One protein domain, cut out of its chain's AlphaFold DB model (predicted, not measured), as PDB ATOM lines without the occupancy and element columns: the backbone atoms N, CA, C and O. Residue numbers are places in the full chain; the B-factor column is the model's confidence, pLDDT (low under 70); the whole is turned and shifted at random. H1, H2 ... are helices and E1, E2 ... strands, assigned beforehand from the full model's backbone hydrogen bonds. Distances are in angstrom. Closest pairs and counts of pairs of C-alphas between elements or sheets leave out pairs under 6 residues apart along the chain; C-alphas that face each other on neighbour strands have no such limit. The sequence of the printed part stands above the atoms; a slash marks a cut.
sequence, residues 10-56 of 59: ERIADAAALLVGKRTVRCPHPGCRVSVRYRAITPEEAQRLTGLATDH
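What this domain is: This is residues 10 to 56 of the 59 residues of an uncharacterized protein of Streptomyces roseus (UniProt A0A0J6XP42). A two-strand antiparallel hairpin, E1 and E2, lies between two helices in a flat slab; H1 packs on E1, and H2 packs on both strands. The 47 printed residues hold H1, E1, E2 and H2 in that order, a mixed class. The whole is compact, with a radius of gyration of the C-alphas of 10.8 A and spans of 31 by 24 by 10 A.

How they stand to each other: H1, residues 10 to 19, touches E1, residues 22 to 26, closest at the C-alphas of Ala 17 and Arg 23, 6.1 A. E1 and E2, residues 33 to 37, form a hairpin at 160 degrees; N 23 and O 36 are within hydrogen-bond range at 2.8 A. H2, residues 43 to 54, touches E2, closest at the C-alphas of Val 34 and Ala 53, 6.2 A. H2 also touches E1, closest at the C-alphas of Val 25 and Ala 53, 6.3 A. H1 and H2 are apart. Every O i to N i+4 pair is within hydrogen-bond range in H2, and 5 of 6 in H1.

Where its parts are: H1 begins at C-alpha 10 (-28.037, -13.580, -9.706) and is 14.7 A long. E1 is 13.1 A, E2 13.2 A. H2, 16.6 A, ends at C-alpha 54 (-26.936, -26.738, 2.678).

The domain as a whole: The C-alphas farthest apart, of Pro 30 and Ala 40, are 31.3 A apart. The printed part has no cut and no long link. Residue 56 alone is under pLDDT 70.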
ATOM      1  N   GLU A  10     -27.741 -12.432 -10.565       70.25
ATOM      2  CA  GLU A  10     -28.037 -13.580  -9.706       70.25
ATOM      3  C   GLU A  10     -28.488 -13.165  -8.306       70.25
ATOM      4  O   GLU A  10     -29.326 -13.840  -7.711       70.25
ATOM      5  N   ARG A  11     -27.977 -12.039  -7.792       73.75
ATOM      6  CA  ARG A  11     -28.439 -11.466  -6.518       73.75
ATOM      7  C   ARG A  11     -29.867 -10.936  -6.630       73.75
ATOM      8  O   ARG A  11     -30.659 -11.142  -5.715       73.75
ATOM      9  N   ILE A  12     -30.203 -10.298  -7.755       79.19
ATOM     10  CA  ILE A  12     -31.570  -9.844  -8.045       79.19
ATOM     11  C   ILE A  12     -32.520 -11.039  -8.141       79.19
ATOM     12  O   ILE A  12     -33.590 -11.012  -7.539       79.19
ATOM     13  N   ALA A  13     -32.132 -12.097  -8.858       73.94
ATOM     14  CA  ALA A  13     -32.964 -13.289  -9.003       73.94
ATOM     15  C   ALA A  13     -33.281 -13.951  -7.649       73.94
ATOM     16  O   ALA A  13     -34.406 -14.401  -7.439       73.94
ATOM     17  N   ASP A  14     -32.321 -13.971  -6.719       70.94
ATOM     18  CA  ASP A  14     -32.537 -14.522  -5.380       70.94
ATOM     19  C   ASP A  14     -33.437 -13.630  -4.513       70.94
ATOM     20  O   ASP A  14     -34.376 -14.113  -3.884       70.94
ATOM     21  N   ALA A  15     -33.234 -12.309  -4.555       73.62
ATOM     22  CA  ALA A  15     -34.114 -11.362  -3.874       73.62
ATOM     23  C   ALA A  15     -35.560 -11.438  -4.401       73.62
ATOM     24  O   ALA A  15     -36.511 -11.425  -3.620       73.62
ATOM     25  N   ALA A  16     -35.737 -11.592  -5.716       75.75
ATOM     26  CA  ALA A  16     -37.047 -11.783  -6.332       75.75
ATOM     27  C   ALA A  16     -37.679 -13.134  -5.952       75.75
ATOM     28  O   ALA A  16     -38.892 -13.220  -5.765       75.75
ATOM     29  N   ALA A  17     -36.872 -14.188  -5.800       73.88
ATOM     30  CA  ALA A  17     -37.334 -15.490  -5.332       73.88
ATOM     31  C   ALA A  17     -37.924 -15.408  -3.911       73.88
ATOM     32  O   ALA A  17     -38.985 -15.991  -3.672       73.88
ATOM     33  N   LEU A  18     -37.321 -14.625  -3.009       72.31
ATOM     34  CA  LEU A  18     -37.829 -14.444  -1.642       72.31
ATOM     35  C   LEU A  18     -39.247 -13.852  -1.617       72.31
ATOM     36  O   LEU A  18     -40.076 -14.296  -0.825       72.31
ATOM     37  N   LEU A  19     -39.559 -12.929  -2.536       75.06
ATOM     38  CA  LEU A  19     -40.892 -12.320  -2.661       75.06
ATOM     39  C   LEU A  19     -41.985 -13.332  -3.038       75.06
ATOM     40  O   LEU A  19     -43.153 -13.127  -2.724       75.06
ATOM     41  N   VAL A  20     -41.617 -14.437  -3.692       77.75
ATOM     42  CA  VAL A  20     -42.540 -15.512  -4.099       77.75
ATOM     43  C   VAL A  20     -42.408 -16.767  -3.228       77.75
ATOM     44  O   VAL A  20     -42.813 -17.859  -3.644       77.75
ATOM     45  N   GLY A  21     -41.815 -16.634  -2.036       76.50
ATOM     46  CA  GLY A  21     -41.629 -17.735  -1.087       76.50
ATOM     47  C   GLY A  21     -40.640 -18.800  -1.569       76.50
ATOM     48  O   GLY A  21     -40.747 -19.968  -1.196       76.50
ATOM     49  N   LYS A  22     -39.698 -18.433  -2.441       81.75
ATOM     50  CA  LYS A  22     -38.610 -19.298  -2.904       81.75
ATOM     51  C   LYS A  22     -37.294 -18.850  -2.271       81.75
ATOM     52  O   LYS A  22     -37.039 -17.661  -2.136       81.75
ATOM     53  N   ARG A  23     -36.434 -19.800  -1.922       81.75
ATOM     54  CA  ARG A  23     -35.093 -19.542  -1.393       81.75
ATOM     55  C   ARG A  23     -34.075 -20.360  -2.166       81.75
ATOM     56  O   ARG A  23     -34.223 -21.577  -2.270       81.75
ATOM     57  N   THR A  24     -33.045 -19.713  -2.698       81.81
ATOM     58  CA  THR A  24     -31.937 -20.426  -3.335       81.81
ATOM     59  C   THR A  24     -30.823 -20.624  -2.321       81.81
ATOM     60  O   THR A  24     -30.284 -19.667  -1.771       81.81
ATOM     61  N   VAL A  25     -30.451 -21.875  -2.081       79.88
ATOM     62  CA  VAL A  25     -29.274 -22.238  -1.300       79.88
ATOM     63  C   VAL A  25     -28.121 -22.488  -2.264       79.88
ATOM     64  O   VAL A  25     -28.246 -23.217  -3.253       79.88
ATOM     65  N   ARG A  26     -26.993 -21.824  -2.004       74.31
ATOM     66  CA  ARG A  26     -25.767 -21.971  -2.787       74.31
ATOM     67  C   ARG A  26     -24.804 -22.867  -2.040       74.31
ATOM     68  O   ARG A  26     -24.453 -22.588  -0.897       74.31
ATOM     69  N   CYS A  27     -24.374 -23.918  -2.717       77.44
ATOM     70  CA  CYS A  27     -23.278 -24.739  -2.251       77.44
ATOM     71  C   CYS A  27     -21.944 -24.033  -2.562       77.44
ATOM     72  O   CYS A  27     -21.850 -23.357  -3.590       77.44
ATOM     73  N   PRO A  28     -20.892 -24.196  -1.739       75.38
ATOM     74  CA  PRO A  28     -19.532 -23.798  -2.112       75.38
ATOM     75  C   PRO A  28     -18.987 -24.527  -3.356       75.38
ATOM     76  O   PRO A  28     -18.013 -24.053  -3.942       75.38
ATOM     77  N   HIS A  29     -19.588 -25.646  -3.779       77.00
ATOM     78  CA  HIS A  29     -19.200 -26.340  -5.005       77.00
ATOM     79  C   HIS A  29     -19.617 -25.535  -6.256       77.00
ATOM     80  O   HIS A  29     -20.788 -25.151  -6.377       77.00
ATOM     81  N   PRO A  30     -18.696 -25.258  -7.200       76.75
ATOM     82  CA  PRO A  30     -18.990 -24.437  -8.369       76.75
ATOM     83  C   PRO A  30     -20.093 -25.071  -9.225       76.75
ATOM     84  O   PRO A  30     -20.034 -26.243  -9.569       76.75
ATOM     85  N   GLY A  31     -21.116 -24.284  -9.560       76.94
ATOM     86  CA  GLY A  31     -22.262 -24.743 -10.356       76.94
ATOM     87  C   GLY A  31     -23.366 -25.446  -9.559       76.94
ATOM     88  O   GLY A  31     -24.474 -25.589 -10.073       76.94
ATOM     89  N   CYS A  32     -23.131 -25.795  -8.292       81.56
ATOM     90  CA  CYS A  32     -24.129 -26.463  -7.468       81.56
ATOM     91  C   CYS A  32     -25.113 -25.450  -6.845       81.56
ATOM     92  O   CYS A  32     -24.738 -24.488  -6.159       81.56
ATOM     93  N   ARG A  33     -26.409 -25.639  -7.121       79.88
ATOM     94  CA  ARG A  33     -27.497 -24.754  -6.686       79.88
ATOM     95  C   ARG A  33     -28.705 -25.587  -6.279       79.88
ATOM     96  O   ARG A  33     -29.174 -26.409  -7.057       79.88
ATOM     97  N   VAL A  34     -29.265 -25.290  -5.110       82.25
ATOM     98  CA  VAL A  34     -30.526 -25.875  -4.647       82.25
ATOM     99  C   VAL A  34     -31.566 -24.767  -4.541       82.25
ATOM    100  O   VAL A  34     -31.331 -23.746  -3.903       82.25
ATOM    101  N   SER A  35     -32.727 -24.938  -5.167       81.56
ATOM    102  CA  SER A  35     -33.843 -23.994  -5.050       81.56
ATOM    103  C   SER A  35     -34.974 -24.626  -4.255       81.56
ATOM    104  O   SER A  35     -35.571 -25.611  -4.681       81.56
ATOM    105  N   VAL A  36     -35.294 -24.031  -3.111       81.12
ATOM    106  CA  VAL A  36     -36.391 -24.451  -2.240       81.12
ATOM    107  C   VAL A  36     -37.593 -23.548  -2.499       81.12
ATOM    108  O   VAL A  36     -37.457 -22.329  -2.583       81.12
ATOM    109  N   ARG A  37     -38.787 -24.130  -2.636       83.62
ATOM    110  CA  ARG A  37     -40.050 -23.386  -2.733       83.62
ATOM    111  C   ARG A  37     -40.915 -23.721  -1.530       83.62
ATOM    112  O   ARG A  37     -41.389 -24.846  -1.413       83.62
ATOM    113  N   TYR A  38     -41.150 -22.738  -0.676       80.94
ATOM    114  CA  TYR A  38     -42.008 -22.881   0.490       80.94
ATOM    115  C   TYR A  38     -43.478 -22.744   0.082       80.94
ATOM    116  O   TYR A  38     -43.846 -21.855  -0.689       80.94
ATOM    117  N   ARG A  39     -44.331 -23.648   0.571       80.31
ATOM    118  CA  ARG A  39     -45.788 -23.611   0.373       80.31
ATOM    119  C   ARG A  39     -46.473 -24.019   1.670       80.31
ATOM    120  O   ARG A  39     -46.396 -25.185   2.024       80.31
ATOM    121  N   ALA A  40     -47.133 -23.069   2.337       81.56
ATOM    122  CA  ALA A  40     -47.892 -23.315   3.568       81.56
ATOM    123  C   ALA A  40     -47.091 -24.078   4.648       81.56
ATOM    124  O   ALA A  40     -47.582 -25.042   5.225       81.56
ATOM    125  N   ILE A  41     -45.848 -23.656   4.900       77.69
ATOM    126  CA  ILE A  41     -44.990 -24.241   5.941       77.69
ATOM    127  C   ILE A  41     -44.691 -23.228   7.048       77.69
ATOM    128  O   ILE A  41     -44.746 -22.018   6.822       77.69
ATOM    129  N   THR A  42     -44.333 -23.729   8.228       82.88
ATOM    130  CA  THR A  42     -43.897 -22.909   9.362       82.88
ATOM    131  C   THR A  42     -42.471 -22.375   9.150       82.88
ATOM    132  O   THR A  42     -41.696 -22.949   8.373       82.88
ATOM    133  N   PRO A  43     -42.077 -21.284   9.837       79.00
ATOM    134  CA  PRO A  43     -40.705 -20.773   9.782       79.00
ATOM    135  C   PRO A  43     -39.657 -21.802  10.240       79.00
ATOM    136  O   PRO A  43     -38.554 -21.835   9.696       79.00
ATOM    137  N   GLU A  44     -40.005 -22.671  11.190       80.94
ATOM    138  CA  GLU A  44     -39.133 -23.744  11.682       80.94
ATOM    139  C   GLU A  44     -38.860 -24.790  10.591       80.94
ATOM    140  O   GLU A  44     -37.709 -25.146  10.336       80.94
ATOM    141  N   GLU A  45     -39.898 -25.214   9.863       81.44
ATOM    142  CA  GLU A  45     -39.744 -26.127   8.725       81.44
ATOM    143  C   GLU A  45     -38.940 -25.460   7.595       81.44
ATOM    144  O   GLU A  45     -38.086 -26.089   6.967       81.44
ATOM    145  N   ALA A  46     -39.131 -24.155   7.367       81.88
ATOM    146  CA  ALA A  46     -38.334 -23.406   6.400       81.88
ATOM    147  C   ALA A  46     -36.836 -23.401   6.767       81.88
ATOM    148  O   ALA A  46     -35.977 -23.555   5.888       81.88
ATOM    149  N   GLN A  47     -36.512 -23.261   8.057       81.44
ATOM    150  CA  GLN A  47     -35.140 -23.320   8.565       81.44
ATOM    151  C   GLN A  47     -34.547 -24.727   8.418       81.44
ATOM    152  O   GLN A  47     -33.435 -24.864   7.903       81.44
ATOM    153  N   ARG A  48     -35.311 -25.769   8.763       84.38
ATOM    154  CA  ARG A  48     -34.900 -27.170   8.600       84.38
ATOM    155  C   ARG A  48     -34.611 -27.524   7.140       84.38
ATOM    156  O   ARG A  48     -33.549 -28.064   6.840       84.38
ATOM    157  N   LEU A  49     -35.502 -27.151   6.218       83.38
ATOM    158  CA  LEU A  49     -35.311 -27.355   4.777       83.38
ATOM    159  C   LEU A  49     -34.088 -26.600   4.241       83.38
ATOM    160  O   LEU A  49     -33.377 -27.114   3.380       83.38
ATOM    161  N   THR A  50     -33.813 -25.402   4.763       80.62
ATOM    162  CA  THR A  50     -32.598 -24.645   4.410       80.62
ATOM    163  C   THR A  50     -31.332 -25.364   4.875       80.62
ATOM    164  O   THR A  50     -30.350 -25.405   4.132       80.62
ATOM    165  N   GLY A  51     -31.353 -25.954   6.075       82.69
ATOM    166  CA  GLY A  51     -30.247 -26.755   6.602       82.69
ATOM    167  C   GLY A  51     -29.952 -27.967   5.721       82.69
ATOM    168  O   GLY A  51     -28.821 -28.135   5.273       82.69
ATOM    169  N   LEU A  52     -30.986 -28.735   5.361       83.56
ATOM    170  CA  LEU A  52     -30.858 -29.892   4.463       83.56
ATOM    171  C   LEU A  52     -30.351 -29.502   3.068       83.56
ATOM    172  O   LEU A  52     -29.507 -30.178   2.493       83.56
ATOM    173  N   ALA A  53     -30.831 -28.381   2.529       80.69
ATOM    174  CA  ALA A  53     -30.357 -27.862   1.252       80.69
ATOM    175  C   ALA A  53     -28.897 -27.377   1.308       80.69
ATOM    176  O   ALA A  53     -28.261 -27.254   0.265       80.69
ATOM    177  N   THR A  54     -28.350 -27.103   2.493       78.50
ATOM    178  CA  THR A  54     -26.936 -26.738   2.678       78.50
ATOM    179  C   THR A  54     -26.061 -27.988   2.815       78.50
ATOM    180  O   THR A  54     -24.988 -28.040   2.223       78.50
ATOM    181  N   ASP A  55     -26.561 -29.017   3.503       79.12
ATOM    182  CA  ASP A  55     -25.877 -30.286   3.786       79.12
ATOM    183  C   ASP A  55     -26.356 -31.431   2.865       79.12
ATOM    184  O   ASP A  55     -26.730 -32.514   3.300       79.12
ATOM    185  N   HIS A  56     -26.418 -31.196   1.552       69.06
ATOM    186  CA  HIS A  56     -27.082 -32.122   0.618       69.06
ATOM    187  C   HIS A  56     -26.207 -33.301   0.141       69.06
ATOM    188  O   HIS A  56     -26.660 -34.078  -0.695       69.06
TER     189      HIS A  56